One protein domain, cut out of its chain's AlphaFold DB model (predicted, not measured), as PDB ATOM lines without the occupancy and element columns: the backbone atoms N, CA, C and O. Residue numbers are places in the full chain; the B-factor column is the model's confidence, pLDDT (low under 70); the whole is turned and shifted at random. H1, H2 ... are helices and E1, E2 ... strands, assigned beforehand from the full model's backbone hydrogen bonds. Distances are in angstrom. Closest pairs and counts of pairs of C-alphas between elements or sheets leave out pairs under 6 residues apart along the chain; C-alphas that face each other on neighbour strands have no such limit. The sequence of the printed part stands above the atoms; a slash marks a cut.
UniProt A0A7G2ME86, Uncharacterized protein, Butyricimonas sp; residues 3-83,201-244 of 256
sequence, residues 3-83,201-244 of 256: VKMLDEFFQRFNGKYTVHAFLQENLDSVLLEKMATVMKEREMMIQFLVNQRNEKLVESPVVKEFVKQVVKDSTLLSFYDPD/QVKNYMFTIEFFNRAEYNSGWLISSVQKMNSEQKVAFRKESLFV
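What this domain is: This is residues 3 to 83 and 201 to 244 of the 256 residues of an uncharacterized protein of Butyricimonas sp (UniProt A0A7G2ME86). A long two-stranded hairpin, E1 and E2, has a group of three helices packed on it, chiefly on E2, with H3 between H1 and H5. H3 meets E2 near its last residues and reaches away from the hairpin, and residues 23 to 30, of which residue 30 belongs to H3, stick out at one end of the longest axis, while H6 lies toward the other end, past E1. The printed part has 125 residues with six named helices and two named strands, in the order H1 H2 H3 H4 H5 E1 E2 H6. The sheet, in the order E1 - E2, is antiparallel, and the class is mixed, helices and strands. The whole is compact, with a radius of gyration of the C-alphas of 15.8 A and spans of 50 by 38 by 28 A.

How they stand to each other: H1, residues 6 to 13, is close to but not clearly touching H2, residues 16 to 19; their closest C-alphas, Gln 11 and Tyr 17, are 7.1 A apart. H3, residues 30 to 49, is the hub, touching H1, H2 and H5. With residues 42 to 49 alone it touches H1, opposite ways at a steep tilt of 42 degrees; the closest C-alphas, Phe 13 and Ile 46, are 5.3 A apart. H3 touches H2 with residues 38 to 42 alone, closest at C-alphas 18 and 38, 6.0 A. H4, residues 55 to 59, touches no helix. H5, residues 61 to 72, touches H3 with residues 67 to 71 alone, opposite ways at 38 degrees, only just a steep tilt; the closest C-alphas, Met 39 and Val 71, are 6.3 A apart. H1 and H5 are apart. E1, residues 205 to 212, and E2, residues 219 to 228, form an antiparallel hairpin at 158 degrees; N 208 and O 225, 3.0 A, and N 220 and O 212, 2.9 A, are within hydrogen-bond range. The closest C-alphas to E2 are Leu 6 of H1 at Trp 221, 6.4 A, Leu 49 of H3 at Leu 222, 5.1 A, and Val 63 of H5 at Val 226, 6.0 A. H6, residues 231 to 240, touches no helix; its closest C-alpha to E1 is Lys 234, 7.9 A from Met 206. Every O i to N i+4 pair is within hydrogen-bond range in H1, H3, H4, H5 and H6; H2 is too short for one, and its one O i to N i+3 pair is not within range.

Where its parts are: H1 begins at C-alpha 6, (3.405, 20.677, 13.253). H3 is 29.0 A long and ends at C-alpha 49, (-3.485, 29.141, 11.597). H5 is 16.3 A long, E1 22.1 A, E2 24.8 A and H6 14.3 A, ending at C-alpha 240, (-16.485, 5.746, 7.360).

The domain as a whole: The two C-alphas farthest apart, those of Asp 28 and Phe 243, are 50.5 A apart. Residues 84 to 200 are not printed, and C-alphas 83 and 201 are 5.4 A apart across the cut. Of the links that are printed whole, none is long. Mean pLDDT of the printed part is 86.9; residues 17 to 36 are under 70.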
ATOM      1  N   VAL A   3       4.216  28.460   9.157       85.81
ATOM      2  CA  VAL A   3       4.213  27.402  10.177       85.81
ATOM      3  C   VAL A   3       4.910  26.179   9.605       85.81
ATOM      4  O   VAL A   3       4.326  25.398   8.856       85.81
ATOM      5  N   LYS A   4       6.209  26.048   9.869       86.06
ATOM      6  CA  LYS A   4       7.039  25.043   9.183       86.06
ATOM      7  C   LYS A   4       6.862  23.650   9.777       86.06
ATOM      8  O   LYS A   4       6.943  22.668   9.046       86.06
ATOM      9  N   MET A   5       6.627  23.578  11.084       89.56
ATOM     10  CA  MET A   5       6.542  22.329  11.837       89.56
ATOM     11  C   MET A   5       5.161  22.174  12.468       89.56
ATOM     12  O   MET A   5       4.529  23.158  12.843       89.56
ATOM     13  N   LEU A   6       4.692  20.934  12.609       92.69
ATOM     14  CA  LEU A   6       3.405  20.677  13.253       92.69
ATOM     15  C   LEU A   6       3.445  20.972  14.763       92.69
ATOM     16  O   LEU A   6       2.451  21.413  15.326       92.69
ATOM     17  N   ASP A   7       4.604  20.819  15.407       91.19
ATOM     18  CA  ASP A   7       4.808  21.266  16.792       91.19
ATOM     19  C   ASP A   7       4.570  22.774  16.942       91.19
ATOM     20  O   ASP A   7       3.797  23.205  17.793       91.19
ATOM     21  N   GLU A   8       5.109  23.576  16.022       91.38
ATOM     22  CA  GLU A   8       4.854  25.017  15.975       91.38
ATOM     23  C   GLU A   8       3.351  25.323  15.816       91.38
ATOM     24  O   GLU A   8       2.834  26.224  16.477       91.38
ATOM     25  N   PHE A   9       2.627  24.558  14.988       95.69
ATOM     26  CA  PHE A   9       1.169  24.676  14.878       95.69
ATOM     27  C   PHE A   9       0.490  24.469  16.242       95.69
ATOM     28  O   PHE A   9      -0.289  25.319  16.676       95.69
ATOM     29  N   PHE A  10       0.805  23.369  16.938       94.75
ATOM     30  CA  PHE A  10       0.199  23.023  18.228       94.75
ATOM     31  C   PHE A  10       0.547  24.057  19.303       94.75
ATOM     32  O   PHE A  10      -0.331  24.486  20.048       94.75
ATOM     33  N   GLN A  11       1.794  24.529  19.353       90.38
ATOM     34  CA  GLN A  11       2.216  25.580  20.282       90.38
ATOM     35  C   GLN A  11       1.439  26.887  20.074       90.38
ATOM     36  O   GLN A  11       0.992  27.495  21.050       90.38
ATOM     37  N   ARG A  12       1.241  27.308  18.815       91.19
ATOM     38  CA  ARG A  12       0.458  28.505  18.463       91.19
ATOM     39  C   ARG A  12      -1.021  28.328  18.814       91.19
ATOM     40  O   ARG A  12      -1.598  29.218  19.432       91.19
ATOM     41  N   PHE A  13      -1.612  27.179  18.487       94.56
ATOM     42  CA  PHE A  13      -3.011  26.868  18.807       94.56
ATOM     43  C   PHE A  13      -3.268  26.864  20.323       94.56
ATOM     44  O   PHE A  13      -4.263  27.404  20.819       94.56
ATOM     45  N   ASN A  14      -2.336  26.281  21.075       92.31
ATOM     46  CA  ASN A  14      -2.412  26.152  22.529       92.31
ATOM     47  C   ASN A  14      -2.059  27.442  23.273       92.31
ATOM     48  O   ASN A  14      -2.191  27.485  24.491       92.31
ATOM     49  N   GLY A  15      -1.592  28.481  22.576       84.44
ATOM     50  CA  GLY A  15      -1.150  29.713  23.220       84.44
ATOM     51  C   GLY A  15       0.082  29.521  24.110       84.44
ATOM     52  O   GLY A  15       0.237  30.220  25.105       84.44
ATOM     53  N   LYS A  16       0.994  28.583  23.800       71.00
ATOM     54  CA  LYS A  16       2.226  28.410  24.602       71.00
ATOM     55  C   LYS A  16       3.138  29.643  24.564       71.00
ATOM     56  O   LYS A  16       3.830  29.908  25.541       71.00
ATOM     57  N   TYR A  17       3.073  30.435  23.494       56.59
ATOM     58  CA  TYR A  17       3.726  31.750  23.422       56.59
ATOM     59  C   TYR A  17       3.077  32.806  24.336       56.59
ATOM     60  O   TYR A  17       3.685  33.834  24.600       56.59
ATOM     61  N   THR A  18       1.870  32.534  24.835       51.03
ATOM     62  CA  THR A  18       1.060  33.407  25.690       51.03
ATOM     63  C   THR A  18       1.090  32.967  27.161       51.03
ATOM     64  O   THR A  18       1.090  33.806  28.051       51.03
ATOM     65  N   VAL A  19       1.167  31.658  27.444       43.16
ATOM     66  CA  VAL A  19       1.112  31.082  28.809       43.16
ATOM     67  C   VAL A  19       2.452  31.160  29.555       43.16
ATOM     68  O   VAL A  19       2.463  31.299  30.778       43.16
ATOM     69  N   HIS A  20       3.591  31.128  28.853       41.34
ATOM     70  CA  HIS A  20       4.907  31.161  29.512       41.34
ATOM     71  C   HIS A  20       5.188  32.479  30.257       41.34
ATOM     72  O   HIS A  20       5.995  32.487  31.183       41.34
ATOM     73  N   ALA A  21       4.488  33.561  29.898       40.84
ATOM     74  CA  ALA A  21       4.574  34.861  30.560       40.84
ATOM     75  C   ALA A  21       3.807  34.934  31.899       40.84
ATOM     76  O   ALA A  21       4.014  35.870  32.660       40.84
ATOM     77  N   PHE A  22       2.929  33.966  32.201       44.84
ATOM     78  CA  PHE A  22       1.956  34.090  33.298       44.84
ATOM     79  C   PHE A  22       2.235  33.246  34.537       44.84
ATOM     80  O   PHE A  22       1.762  33.584  35.616       44.84
ATOM     81  N   LEU A  23       3.028  32.179  34.429       45.53
ATOM     82  CA  LEU A  23       3.342  31.317  35.576       45.53
ATOM     83  C   LEU A  23       4.357  31.937  36.563       45.53
ATOM     84  O   LEU A  23       4.797  31.247  37.476       45.53
ATOM     85  N   GLN A  24       4.740  33.210  36.389       46.59
ATOM     86  CA  GLN A  24       5.764  33.875  37.206       46.59
ATOM     87  C   GLN A  24       5.263  34.981  38.154       46.59
ATOM     88  O   GLN A  24       6.059  35.427  38.975       46.59
ATOM     89  N   GLU A  25       3.995  35.413  38.128       42.09
ATOM     90  CA  GLU A  25       3.568  36.579  38.930       42.09
ATOM     91  C   GLU A  25       2.315  36.328  39.792       42.09
ATOM     92  O   GLU A  25       1.273  35.900  39.298       42.09
ATOM     93  N   ASN A  26       2.437  36.623  41.098       47.94
ATOM     94  CA  ASN A  26       1.372  36.597  42.111       47.94
ATOM     95  C   ASN A  26       0.205  37.541  41.749       47.94
ATOM     96  O   ASN A  26       0.416  38.645  41.248       47.94
ATOM     97  N   LEU A  27      -1.024  37.082  42.009       50.75
ATOM     98  CA  LEU A  27      -2.254  37.518  41.343       50.75
ATOM     99  C   LEU A  27      -3.101  38.527  42.150       50.75
ATOM    100  O   LEU A  27      -3.495  38.219  43.267       50.75
ATOM    101  N   ASP A  28      -3.498  39.635  41.510       54.25
ATOM    102  CA  ASP A  28      -4.634  40.513  41.865       54.25
ATOM    103  C   ASP A  28      -5.268  41.106  40.582       54.25
ATOM    104  O   ASP A  28      -4.728  40.887  39.499       54.25
ATOM    105  N   SER A  29      -6.406  41.818  40.689       53.75
ATOM    106  CA  SER A  29      -7.333  42.375  39.653       53.75
ATOM    107  C   SER A  29      -6.785  42.755  38.258       53.75
ATOM    108  O   SER A  29      -7.505  42.625  37.265       53.75
ATOM    109  N   VAL A  30      -5.505  43.114  38.158       54.69
ATOM    110  CA  VAL A  30      -4.676  43.144  36.933       54.69
ATOM    111  C   VAL A  30      -4.788  41.840  36.115       54.69
ATOM    112  O   VAL A  30      -4.612  41.836  34.897       54.69
ATOM    113  N   LEU A  31      -5.141  40.726  36.760       57.62
ATOM    114  CA  LEU A  31      -5.330  39.418  36.151       57.62
ATOM    115  C   LEU A  31      -6.421  39.386  35.084       57.62
ATOM    116  O   LEU A  31      -6.233  38.730  34.071       57.62
ATOM    117  N   LEU A  32      -7.552  40.068  35.287       56.62
ATOM    118  CA  LEU A  32      -8.690  39.996  34.361       56.62
ATOM    119  C   LEU A  32      -8.369  40.663  33.019       56.62
ATOM    120  O   LEU A  32      -8.668  40.108  31.964       56.62
ATOM    121  N   GLU A  33      -7.703  41.817  33.052       60.75
ATOM    122  CA  GLU A  33      -7.258  42.533  31.853       60.75
ATOM    123  C   GLU A  33      -6.118  41.788  31.144       60.75
ATOM    124  O   GLU A  33      -6.134  41.596  29.923       60.75
ATOM    125  N   LYS A  34      -5.164  41.269  31.927       65.38
ATOM    126  CA  LYS A  34      -4.090  40.411  31.427       65.38
ATOM    127  C   LYS A  34      -4.639  39.114  30.795       65.38
ATOM    128  O   LYS A  34      -4.220  38.742  29.702       65.38
ATOM    129  N   MET A  35      -5.631  38.466  31.409       63.84
ATOM    130  CA  MET A  35      -6.323  37.283  30.873       63.84
ATOM    131  C   MET A  35      -7.098  37.598  29.593       63.84
ATOM    132  O   MET A  35      -7.032  36.829  28.635       63.84
ATOM    133  N   ALA A  36      -7.810  38.727  29.544       67.69
ATOM    134  CA  ALA A  36      -8.516  39.168  28.341       67.69
ATOM    135  C   ALA A  36      -7.551  39.389  27.166       67.69
ATOM    136  O   ALA A  36      -7.845  38.999  26.035       67.69
ATOM    137  N   THR A  37      -6.371  39.947  27.446       75.19
ATOM    138  CA  THR A  37      -5.302  40.146  26.459       75.19
ATOM    139  C   THR A  37      -4.767  38.810  25.943       75.19
ATOM    140  O   THR A  37      -4.745  38.591  24.734       75.19
ATOM    141  N   VAL A  38      -4.459  37.867  26.837       72.25
ATOM    142  CA  VAL A  38      -4.011  36.507  26.481       72.25
ATOM    143  C   VAL A  38      -5.036  35.764  25.628       72.25
ATOM    144  O   VAL A  38      -4.682  35.139  24.628       72.25
ATOM    145  N   MET A  39      -6.318  35.832  25.995       74.75
ATOM    146  CA  MET A  39      -7.393  35.205  25.223       74.75
ATOM    147  C   MET A  39      -7.489  35.804  23.818       74.75
ATOM    148  O   MET A  39      -7.597  35.058  22.846       74.75
ATOM    149  N   LYS A  40      -7.378  37.133  23.694       84.12
ATOM    150  CA  LYS A  40      -7.396  37.838  22.406       84.12
ATOM    151  C   LYS A  40      -6.182  37.494  21.538       84.12
ATOM    152  O   LYS A  40      -6.327  37.286  20.334       84.12
ATOM    153  N   GLU A  41      -4.996  37.397  22.131       85.19
ATOM    154  CA  GLU A  41      -3.776  36.971  21.439       85.19
ATOM    155  C   GLU A  41      -3.881  35.527  20.954       85.19
ATOM    156  O   GLU A  41      -3.547  35.224  19.808       85.19
ATOM    157  N   ARG A  42      -4.410  34.631  21.791       88.38
ATOM    158  CA  ARG A  42      -4.655  33.240  21.414       88.38
ATOM    159  C   ARG A  42      -5.677  33.126  20.284       88.38
ATOM    160  O   ARG A  42      -5.443  32.378  19.337       88.38
ATOM    161  N   GLU A  43      -6.773  33.879  20.352       93.12
ATOM    162  CA  GLU A  43      -7.779  33.944  19.286       93.12
ATOM    163  C   GLU A  43      -7.134  34.355  17.959       93.12
ATOM    164  O   GLU A  43      -7.278  33.662  16.951       93.12
ATOM    165  N   MET A  44      -6.348  35.434  17.976       91.19
ATOM    166  CA  MET A  44      -5.622  35.934  16.808       91.19
ATOM    167  C   MET A  44      -4.629  34.898  16.259       91.19
ATOM    168  O   MET A  44      -4.541  34.697  15.047       91.19
ATOM    169  N   MET A  45      -3.903  34.195  17.132       91.81
ATOM    170  CA  MET A  45      -2.970  33.141  16.727       91.81
ATOM    171  C   MET A  45      -3.688  31.987  16.031       91.81
ATOM    172  O   MET A  45      -3.239  31.553  14.972       91.81
ATOM    173  N   ILE A  46      -4.825  31.531  16.564       94.81
ATOM    174  CA  ILE A  46      -5.639  30.488  15.925       94.81
ATOM    175  C   ILE A  46      -6.196  30.989  14.585       94.81
ATOM    176  O   ILE A  46      -6.161  30.245  13.605       94.81
ATOM    177  N   GLN A  47      -6.640  32.247  14.490       95.00
ATOM    178  CA  GLN A  47      -7.064  32.834  13.212       95.00
ATOM    179  C   GLN A  47      -5.931  32.776  12.179       95.00
ATOM    180  O   GLN A  47      -6.159  32.355  11.048       95.00
ATOM    181  N   PHE A  48      -4.688  33.088  12.552       93.62
ATOM    182  CA  PHE A  48      -3.554  32.988  11.630       93.62
ATOM    183  C   PHE A  48      -3.173  31.559  11.222       93.62
ATOM    184  O   PHE A  48      -2.508  31.389  10.194       93.62
ATOM    185  N   LEU A  49      -3.602  30.547  11.983       96.88
ATOM    186  CA  LEU A  49      -3.485  29.141  11.597       96.88
ATOM    187  C   LEU A  49      -4.529  28.730  10.555       96.88
ATOM    188  O   LEU A  49      -4.331  27.715   9.895       96.88
ATOM    189  N   VAL A  50      -5.607  29.493  10.354       97.81
ATOM    190  CA  VAL A  50      -6.562  29.264   9.256       97.81
ATOM    191  C   VAL A  50      -5.917  29.617   7.921       97.81
ATOM    192  O   VAL A  50      -5.165  30.589   7.825       97.81
ATOM    193  N   ASN A  51      -6.188  28.837   6.871       97.25
ATOM    194  CA  ASN A  51      -5.747  29.169   5.520       97.25
ATOM    195  C   ASN A  51      -6.414  30.465   5.029       97.25
ATOM    196  O   ASN A  51      -7.512  30.452   4.476       97.25
ATOM    197  N   GLN A  52      -5.696  31.576   5.176       95.69
ATOM    198  CA  GLN A  52      -6.131  32.935   4.858       95.69
ATOM    199  C   GLN A  52      -6.338  33.177   3.358       95.69
ATOM    200  O   GLN A  52      -6.914  34.184   2.972       95.69
ATOM    201  N   ARG A  53      -5.868  32.268   2.492       94.25
ATOM    202  CA  ARG A  53      -6.118  32.338   1.040       94.25
ATOM    203  C   ARG A  53      -7.421  31.663   0.622       94.25
ATOM    204  O   ARG A  53      -7.777  31.727  -0.548       94.25
ATOM    205  N   ASN A  54      -8.106  30.985   1.540       95.50
ATOM    206  CA  ASN A  54      -9.432  30.441   1.293       95.50
ATOM    207  C   ASN A  54     -10.470  31.385   1.906       95.50
ATOM    208  O   ASN A  54     -10.843  31.230   3.066       95.50
ATOM    209  N   GLU A  55     -10.930  32.362   1.123       95.00
ATOM    210  CA  GLU A  55     -11.894  33.381   1.569       95.00
ATOM    211  C   GLU A  55     -13.162  32.749   2.157       95.00
ATOM    212  O   GLU A  55     -13.586  33.116   3.249       95.00
ATOM    213  N   LYS A  56     -13.692  31.693   1.521       96.88
ATOM    214  CA  LYS A  56     -14.865  30.957   2.025       96.88
ATOM    215  C   LYS A  56     -14.633  30.362   3.415       96.88
ATOM    216  O   LYS A  56     -15.543  30.349   4.240       96.88
ATOM    217  N   LEU A  57     -13.427  29.853   3.677       96.75
ATOM    218  CA  LEU A  57     -13.061  29.316   4.987       96.75
ATOM    219  C   LEU A  57     -12.939  30.438   6.025       96.75
ATOM    220  O   LEU A  57     -13.476  30.308   7.119       96.75
ATOM    221  N   VAL A  58     -12.274  31.542   5.680       95.50
ATOM    222  CA  VAL A  58     -12.072  32.693   6.579       95.50
ATOM    223  C   VAL A  58     -13.401  33.356   6.952       95.50
ATOM    224  O   VAL A  58     -13.627  33.723   8.108       95.50
ATOM    225  N   GLU A  59     -14.310  33.496   5.991       96.38
ATOM    226  CA  GLU A  59     -15.599  34.150   6.205       96.38
ATOM    227  C   GLU A  59     -16.624  33.256   6.907       96.38
ATOM    228  O   GLU A  59     -17.562  33.782   7.518       96.38
ATOM    229  N   SER A  60     -16.405  31.936   6.882       97.81
ATOM    230  CA  SER A  60     -17.297  30.921   7.435       97.81
ATOM    231  C   SER A  60     -17.704  31.227   8.885       97.81
ATOM    232  O   SER A  60     -16.847  31.286   9.777       97.81
ATOM    233  N   PRO A  61     -19.016  31.343   9.171       97.75
ATOM    234  CA  PRO A  61     -19.515  31.474  10.538       97.75
ATOM    235  C   PRO A  61     -19.069  30.319  11.438       97.75
ATOM    236  O   PRO A  61     -18.756  30.535  12.605       97.75
ATOM    237  N   VAL A  62     -18.965  29.108  10.875       98.12
ATOM    238  CA  VAL A  62     -18.523  27.901  11.588       98.12
ATOM    239  C   VAL A  62     -17.086  28.048  12.081       98.12
ATOM    240  O   VAL A  62     -16.805  27.704  13.225       98.12
ATOM    241  N   VAL A  63     -16.187  28.592  11.253       98.25
ATOM    242  CA  VAL A  63     -14.786  28.834  11.636       98.25
ATOM    243  C   VAL A  63     -14.711  29.901  12.724       98.25
ATOM    244  O   VAL A  63     -14.042  29.702  13.731       98.25
ATOM    245  N   LYS A  64     -15.441  31.012  12.571       97.00
ATOM    246  CA  LYS A  64     -15.464  32.091  13.572       97.00
ATOM    247  C   LYS A  64     -15.979  31.606  14.931       97.00
ATOM    248  O   LYS A  64     -15.418  31.965  15.962       97.00
ATOM    249  N   GLU A  65     -17.026  30.783  14.941       97.62
ATOM    250  CA  GLU A  65     -17.571  30.172  16.158       97.62
ATOM    251  C   GLU A  65     -16.599  29.157  16.769       97.62
ATOM    252  O   GLU A  65     -16.363  29.201  17.974       97.62
ATOM    253  N   PHE A  66     -15.973  28.315  15.942       98.19
ATOM    254  CA  PHE A  66     -14.943  27.367  16.366       98.19
ATOM    255  C   PHE A  66     -13.796  28.059  17.103       98.19
ATOM    256  O   PHE A  66     -13.464  27.665  18.219       98.19
ATOM    257  N   VAL A  67     -13.216  29.114  16.517       96.94
ATOM    258  CA  VAL A  67     -12.093  29.835  17.134       96.94
ATOM    259  C   VAL A  67     -12.507  30.406  18.494       96.94
ATOM    260  O   VAL A  67     -11.804  30.210  19.485       96.94
ATOM    261  N   LYS A  68     -13.674  31.058  18.563       94.94
ATOM    262  CA  LYS A  68     -14.204  31.609  19.818       94.94
ATOM    263  C   LYS A  68     -14.453  30.523  20.862       94.94
ATOM    264  O   LYS A  68     -14.114  30.724  22.026       94.94
ATOM    265  N   GLN A  69     -15.019  29.383  20.465       95.12
ATOM    266  CA  GLN A  69     -15.299  28.283  21.383       95.12
ATOM    267  C   GLN A  69     -14.005  27.660  21.920       95.12
ATOM    268  O   GLN A  69     -13.905  27.449  23.120       95.12
ATOM    269  N   VAL A  70     -12.990  27.430  21.080       94.12
ATOM    270  CA  VAL A  70     -11.691  26.882  21.518       94.12
ATOM    271  C   VAL A  70     -11.048  27.752  22.601       94.12
ATOM    272  O   VAL A  70     -10.521  27.220  23.581       94.12
ATOM    273  N   VAL A  71     -11.088  29.079  22.432       91.12
ATOM    274  CA  VAL A  71     -10.550  30.029  23.416       91.12
ATOM    275  C   VAL A  71     -11.406  30.036  24.681       91.12
ATOM    276  O   VAL A  71     -10.860  29.883  25.771       91.12
ATOM    277  N   LYS A  72     -12.734  30.141  24.542       90.00
ATOM    278  CA  LYS A  72     -13.688  30.144  25.663       90.00
ATOM    279  C   LYS A  72     -13.582  28.882  26.522       90.00
ATOM    280  O   LYS A  72     -13.522  28.977  27.742       90.00
ATOM    281  N   ASP A  73     -13.531  27.719  25.884       89.94
ATOM    282  CA  ASP A  73     -13.460  26.414  26.546       89.94
ATOM    283  C   ASP A  73     -12.024  26.066  26.977       89.94
ATOM    284  O   ASP A  73     -11.786  24.992  27.523       89.94
ATOM    285  N   SER A  74     -11.043  26.938  26.703       88.38
ATOM    286  CA  SER A  74      -9.620  26.702  26.976       88.38
ATOM    287  C   SER A  74      -9.096  25.369  26.414       88.38
ATOM    288  O   SER A  74      -8.192  24.759  26.976       88.38
ATOM    289  N   THR A  75      -9.628  24.919  25.273       91.31
ATOM    290  CA  THR A  75      -9.311  23.602  24.693       91.31
ATOM    291  C   THR A  75      -7.877  23.562  24.178       91.31
ATOM    292  O   THR A  75      -7.535  24.368  23.321       91.31
ATOM    293  N   LEU A  76      -7.045  22.625  24.632       93.25
ATOM    294  CA  LEU A  76      -5.665  22.453  24.157       93.25
ATOM    295  C   LEU A  76      -5.545  21.191  23.301       93.25
ATOM    296  O   LEU A  76      -6.184  20.187  23.594       93.25
ATOM    297  N   LEU A  77      -4.707  21.238  22.268       95.12
ATOM    298  CA  LEU A  77      -4.353  20.076  21.461       95.12
ATOM    299  C   LEU A  77      -3.176  19.319  22.074       95.12
ATOM    300  O   LEU A  77      -2.220  19.928  22.561       95.12
ATOM    301  N   SER A  78      -3.204  17.997  21.955       93.31
ATOM    302  CA  SER A  78      -2.109  17.103  22.325       93.31
ATOM    303  C   SER A  78      -1.767  16.149  21.183       93.31
ATOM    304  O   SER A  78      -2.649  15.674  20.469       93.31
ATOM    305  N   PHE A  79      -0.475  15.853  21.020       91.88
ATOM    306  CA  PHE A  79       0.012  14.814  20.102       91.88
ATOM    307  C   PHE A  79      -0.278  13.391  20.593       91.88
ATOM    308  O   PHE A  79      -0.119  12.432  19.847       91.88
ATOM    309  N   TYR A  80      -0.692  13.253  21.849       90.88
ATOM    310  CA  TYR A  80      -1.022  11.970  22.465       90.88
ATOM    311  C   TYR A  80      -2.526  11.779  22.650       90.88
ATOM    312  O   TYR A  80      -2.952  10.802  23.260       90.88
ATOM    313  N   ASP A  81      -3.329  12.721  22.159       92.50
ATOM    314  CA  ASP A  81      -4.775  12.578  22.178       92.50
ATOM    315  C   ASP A  81      -5.200  11.463  21.199       92.50
ATOM    316  O   ASP A  81      -4.742  11.458  20.049       92.50
ATOM    317  N   PRO A  82      -6.053  10.510  21.619       91.25
ATOM    318  CA  PRO A  82      -6.478   9.399  20.767       91.25
ATOM    319  C   PRO A  82      -7.330   9.838  19.564       91.25
ATOM    320  O   PRO A  82      -7.457   9.070  18.611       91.25
ATOM    321  N   ASP A  83      -7.883  11.054  19.590       95.06
ATOM    322  CA  ASP A  83      -8.700  11.671  18.543       95.06
ATOM    323  C   ASP A  83      -7.874  12.578  17.605       95.06
ATOM    324  O   ASP A  83      -8.377  13.528  16.987       95.06
ATOM    325  N   GLN A 201     -10.215  16.395  18.572       95.62
ATOM    326  CA  GLN A 201     -10.038  16.730  19.996       95.62
ATOM    327  C   GLN A 201     -10.986  17.841  20.495       95.62
ATOM    328  O   GLN A 201     -11.319  17.923  21.673       95.62
ATOM    329  N   VAL A 202     -11.448  18.728  19.603       96.12
ATOM    330  CA  VAL A 202     -12.257  19.898  19.989       96.12
ATOM    331  C   VAL A 202     -13.728  19.518  20.111       96.12
ATOM    332  O   VAL A 202     -14.326  19.002  19.166       96.12
ATOM    333  N   LYS A 203     -14.358  19.791  21.256       95.50
ATOM    334  CA  LYS A 203     -15.782  19.492  21.482       95.50
ATOM    335  C   LYS A 203     -16.660  20.087  20.374       95.50
ATOM    336  O   LYS A 203     -16.558  21.270  20.080       95.50
ATOM    337  N   ASN A 204     -17.557  19.276  19.809       97.62
ATOM    338  CA  ASN A 204     -18.491  19.650  18.735       97.62
ATOM    339  C   ASN A 204     -17.860  20.091  17.404       97.62
ATOM    340  O   ASN A 204     -18.584  20.557  16.525       97.62
ATOM    341  N   TYR A 205     -16.549  19.923  17.221       98.38
ATOM    342  CA  TYR A 205     -15.872  20.251  15.972       98.38
ATOM    343  C   TYR A 205     -14.890  19.164  15.542       98.38
ATOM    344  O   TYR A 205     -14.341  18.419  16.353       98.38
ATOM    345  N   MET A 206     -14.645  19.126  14.241       98.12
ATOM    346  CA  MET A 206     -13.486  18.500  13.623       98.12
ATOM    347  C   MET A 206     -12.837  19.539  12.711       98.12
ATOM    348  O   MET A 206     -13.534  20.339  12.083       98.12
ATOM    349  N   PHE A 207     -11.510  19.552  12.649       98.56
ATOM    350  CA  PHE A 207     -10.796  20.373  11.677       98.56
ATOM    351  C   PHE A 207      -9.644  19.604  11.033       98.56
ATOM    352  O   PHE A 207      -9.088  18.670  11.618       98.56
ATOM    353  N   THR A 208      -9.296  20.013   9.816       98.69
ATOM    354  CA  THR A 208      -8.222  19.405   9.022       98.69
ATOM    355  C   THR A 208      -7.023  20.337   8.957       98.69
ATOM    356  O   THR A 208      -7.194  21.538   8.753       98.69
ATOM    357  N   ILE A 209      -5.815  19.787   9.090       98.50
ATOM    358  CA  ILE A 209      -4.549  20.494   8.878       98.50
ATOM    359  C   ILE A 209      -3.880  19.937   7.618       98.50
ATOM    360  O   ILE A 209      -3.669  18.728   7.503       98.50
ATOM    361  N   GLU A 210      -3.505  20.820   6.700       98.06
ATOM    362  CA  GLU A 210      -2.772  20.489   5.473       98.06
ATOM    363  C   GLU A 210      -1.534  21.378   5.323       98.06
ATOM    364  O   GLU A 210      -1.449  22.462   5.908       98.06
ATOM    365  N   PHE A 211      -0.561  20.912   4.538       96.38
ATOM    366  CA  PHE A 211       0.647  21.674   4.243       96.38
ATOM    367  C   PHE A 211       0.495  22.472   2.946       96.38
ATOM    368  O   PHE A 211       0.359  21.909   1.861       96.38
ATOM    369  N   PHE A 212       0.594  23.794   3.043       95.81
ATOM    370  CA  PHE A 212       0.546  24.708   1.907       95.81
ATOM    371  C   PHE A 212       1.954  25.209   1.579       95.81
ATOM    372  O   PHE A 212       2.471  26.129   2.224       95.81
ATOM    373  N   ASN A 213       2.585  24.609   0.566       92.44
ATOM    374  CA  ASN A 213       3.910  25.016   0.107       92.44
ATOM    375  C   ASN A 213       3.819  26.247  -0.805       92.44
ATOM    376  O   ASN A 213       3.556  26.123  -1.999       92.44
ATOM    377  N   ARG A 214       4.019  27.436  -0.236       91.62
ATOM    378  CA  ARG A 214       4.040  28.700  -0.979       91.62
ATOM    379  C   ARG A 214       5.042  29.679  -0.373       91.62
ATOM    380  O   ARG A 214       5.341  29.591   0.821       91.62
ATOM    381  N   ALA A 215       5.589  30.570  -1.197       83.88
ATOM    382  CA  ALA A 215       6.634  31.508  -0.784       83.88
ATOM    383  C   ALA A 215       6.083  32.659   0.074       83.88
ATOM    384  O   ALA A 215       6.812  33.251   0.869       83.88
ATOM    385  N   GLU A 216       4.793  32.964  -0.066       84.50
ATOM    386  CA  GLU A 216       4.155  34.115   0.557       84.50
ATOM    387  C   GLU A 216       3.700  33.852   2.007       84.50
ATOM    388  O   GLU A 216       3.914  32.796   2.618       84.50
ATOM    389  N   TYR A 217       3.036  34.866   2.567       85.75
ATOM    390  CA  TYR A 217       2.363  34.828   3.859       85.75
ATOM    391  C   TYR A 217       1.327  33.688   3.967       85.75
ATOM    392  O   TYR A 217       0.688  33.316   2.981       85.75
ATOM    393  N   ASN A 218       1.126  33.200   5.201       92.19
ATOM    394  CA  ASN A 218       0.221  32.111   5.571       92.19
ATOM    395  C   ASN A 218       0.605  30.849   4.801       92.19
ATOM    396  O   ASN A 218      -0.091  30.437   3.893       92.19
ATOM    397  N   SER A 219       1.757  30.267   5.110       93.62
ATOM    398  CA  SER A 219       2.296  29.078   4.436       93.62
ATOM    399  C   SER A 219       2.722  28.014   5.445       93.62
ATOM    400  O   SER A 219       2.938  28.318   6.619       93.62
ATOM    401  N   GLY A 220       2.862  26.769   4.993       95.69
ATOM    402  CA  GLY A 220       3.149  25.617   5.845       95.69
ATOM    403  C   GLY A 220       1.884  24.934   6.374       95.69
ATOM    404  O   GLY A 220       0.896  24.861   5.647       95.69
ATOM    405  N   TRP A 221       1.914  24.410   7.601       97.62
ATOM    406  CA  TRP A 221       0.784  23.695   8.212       97.62
ATOM    407  C   TRP A 221      -0.322  24.657   8.637       97.62
ATOM    408  O   TRP A 221      -0.096  25.525   9.478       97.62
ATOM    409  N   LEU A 222      -1.512  24.508   8.057       98.12
ATOM    410  CA  LEU A 222      -2.651  25.395   8.290       98.12
ATOM    411  C   LEU A 222      -3.957  24.608   8.360       98.12
ATOM    412  O   LEU A 222      -4.093  23.566   7.719       98.12
ATOM    413  N   ILE A 223      -4.933  25.154   9.084       98.56
ATOM    414  CA  ILE A 223      -6.312  24.675   9.085       98.56
ATOM    415  C   ILE A 223      -6.892  24.901   7.689       98.56
ATOM    416  O   ILE A 223      -7.015  26.043   7.233       98.56
ATOM    417  N   SER A 224      -7.243  23.812   7.015       98.31
ATOM    418  CA  SER A 224      -7.823  23.823   5.672       98.31
ATOM    419  C   SER A 224      -9.337  23.627   5.670       98.31
ATOM    420  O   SER A 224     -10.002  24.037   4.719       98.31
ATOM    421  N   SER A 225      -9.893  23.051   6.740       98.44
ATOM    422  CA  SER A 225     -11.333  22.876   6.914       98.44
ATOM    423  C   SER A 225     -11.717  22.852   8.395       98.44
ATOM    424  O   SER A 225     -10.915  22.443   9.233       98.44
ATOM    425  N   VAL A 226     -12.941  23.284   8.709       98.56
ATOM    426  CA  VAL A 226     -13.571  23.142  10.030       98.56
ATOM    427  C   VAL A 226     -15.021  22.725   9.818       98.56
ATOM    428  O   VAL A 226     -15.728  23.327   9.010       98.56
ATOM    429  N   GLN A 227     -15.473  21.718  10.555       98.06
ATOM    430  CA  GLN A 227     -16.830  21.186  10.497       98.06
ATOM    431  C   GLN A 227     -17.401  21.063  11.907       98.06
ATOM    432  O   GLN A 227     -16.701  20.636  12.826       98.06
ATOM    433  N   LYS A 228     -18.684  21.408  12.083       98.12
ATOM    434  CA  LYS A 228     -19.417  21.037  13.299       98.12
ATOM    435  C   LYS A 228     -19.635  19.532  13.288       98.12
ATOM    436  O   LYS A 228     -20.151  18.996  12.312       98.12
ATOM    437  N   MET A 229     -19.227  18.871  14.360       97.88
ATOM    438  CA  MET A 229     -19.285  17.423  14.478       97.88
ATOM    439  C   MET A 229     -19.464  17.022  15.941       97.88
ATOM    440  O   MET A 229     -18.559  17.207  16.761       97.88
ATOM    441  N   ASN A 230     -20.637  16.493  16.282       97.31
ATOM    442  CA  ASN A 230     -20.921  15.960  17.615       97.31
ATOM    443  C   ASN A 230     -20.230  14.594  17.835       97.31
ATOM    444  O   ASN A 230     -19.585  14.056  16.934       97.31
ATOM    445  N   SER A 231     -20.350  14.024  19.035       95.62
ATOM    446  CA  SER A 231     -19.681  12.761  19.382       95.62
ATOM    447  C   SER A 231     -20.093  11.576  18.499       95.62
ATOM    448  O   SER A 231     -19.232  10.791  18.113       95.62
ATOM    449  N   GLU A 232     -21.373  11.459  18.138       96.31
ATOM    450  CA  GLU A 232     -21.873  10.383  17.268       96.31
ATOM    451  C   GLU A 232     -21.326  10.522  15.845       96.31
ATOM    452  O   GLU A 232     -20.806   9.569  15.268       96.31
ATOM    453  N   GLN A 233     -21.342  11.741  15.305       97.69
ATOM    454  CA  GLN A 233     -20.779  12.042  13.990       97.69
ATOM    455  C   GLN A 233     -19.267  11.796  13.951       97.69
ATOM    456  O   GLN A 233     -18.756  11.336  12.937       97.69
ATOM    457  N   LYS A 234     -18.545  12.035  15.054       97.44
ATOM    458  CA  LYS A 234     -17.117  11.694  15.170       97.44
ATOM    459  C   LYS A 234     -16.875  10.187  15.132       97.44
ATOM    460  O   LYS A 234     -15.910   9.752  14.507       97.44
ATOM    461  N   VAL A 235     -17.739   9.390  15.767       95.81
ATOM    462  CA  VAL A 235     -17.684   7.919  15.679       95.81
ATOM    463  C   VAL A 235     -17.876   7.473  14.231       95.81
ATOM    464  O   VAL A 235     -17.035   6.736  13.715       95.81
ATOM    465  N   ALA A 236     -18.919   7.971  13.562       95.81
ATOM    466  CA  ALA A 236     -19.171   7.669  12.155       95.81
ATOM    467  C   ALA A 236     -17.992   8.097  11.268       95.81
ATOM    468  O   ALA A 236     -17.494   7.300  10.483       95.81
ATOM    469  N   PHE A 237     -17.453   9.303  11.465       97.12
ATOM    470  CA  PHE A 237     -16.315   9.815  10.700       97.12
ATOM    471  C   PHE A 237     -15.065   8.934  10.832       97.12
ATOM    472  O   PHE A 237     -14.425   8.614   9.828       97.12
ATOM    473  N   ARG A 238     -14.727   8.490  12.052       96.75
ATOM    474  CA  ARG A 238     -13.599   7.569  12.270       96.75
ATOM    475  C   ARG A 238     -13.767   6.272  11.481       96.75
ATOM    476  O   ARG A 238     -12.807   5.799  10.881       96.75
ATOM    477  N   LYS A 239     -14.978   5.721  11.451       94.44
ATOM    478  CA  LYS A 239     -15.270   4.464  10.760       94.44
ATOM    479  C   LYS A 239     -15.348   4.625   9.241       94.44
ATOM    480  O   LYS A 239     -14.750   3.845   8.513       94.44
ATOM    481  N   GLU A 240     -16.081   5.622   8.765       94.19
ATOM    482  CA  GLU A 240     -16.485   5.746   7.360       94.19
ATOM    483  C   GLU A 240     -15.513   6.576   6.524       94.19
ATOM    484  O   GLU A 240     -15.366   6.330   5.333       94.19
ATOM    485  N   SER A 241     -14.855   7.570   7.129       95.69
ATOM    486  CA  SER A 241     -13.930   8.473   6.425       95.69
ATOM    487  C   SER A 241     -12.467   8.187   6.742       95.69
ATOM    488  O   SER A 241     -11.608   8.368   5.885       95.69
ATOM    489  N   LEU A 242     -12.169   7.752   7.972       96.81
ATOM    490  CA  LEU A 242     -10.808   7.395   8.380       96.81
ATOM    491  C   LEU A 242     -10.555   5.882   8.360       96.81
ATOM    492  O   LEU A 242      -9.420   5.461   8.582       96.81
ATOM    493  N   PHE A 243     -11.580   5.064   8.103       95.94
ATOM    494  CA  PHE A 243     -11.480   3.601   8.043       95.94
ATOM    495  C   PHE A 243     -10.813   2.983   9.280       95.94
ATOM    496  O   PHE A 243     -10.149   1.950   9.189       95.94
ATOM    497  N   VAL A 244     -10.948   3.642  10.437       94.62
ATOM    498  CA  VAL A 244     -10.343   3.209  11.696       94.62
ATOM    499  C   VAL A 244     -11.015   1.919  12.125       94.62
ATOM    500  O   VAL A 244     -12.232   1.865  12.305       94.62
TER     501      VAL A 244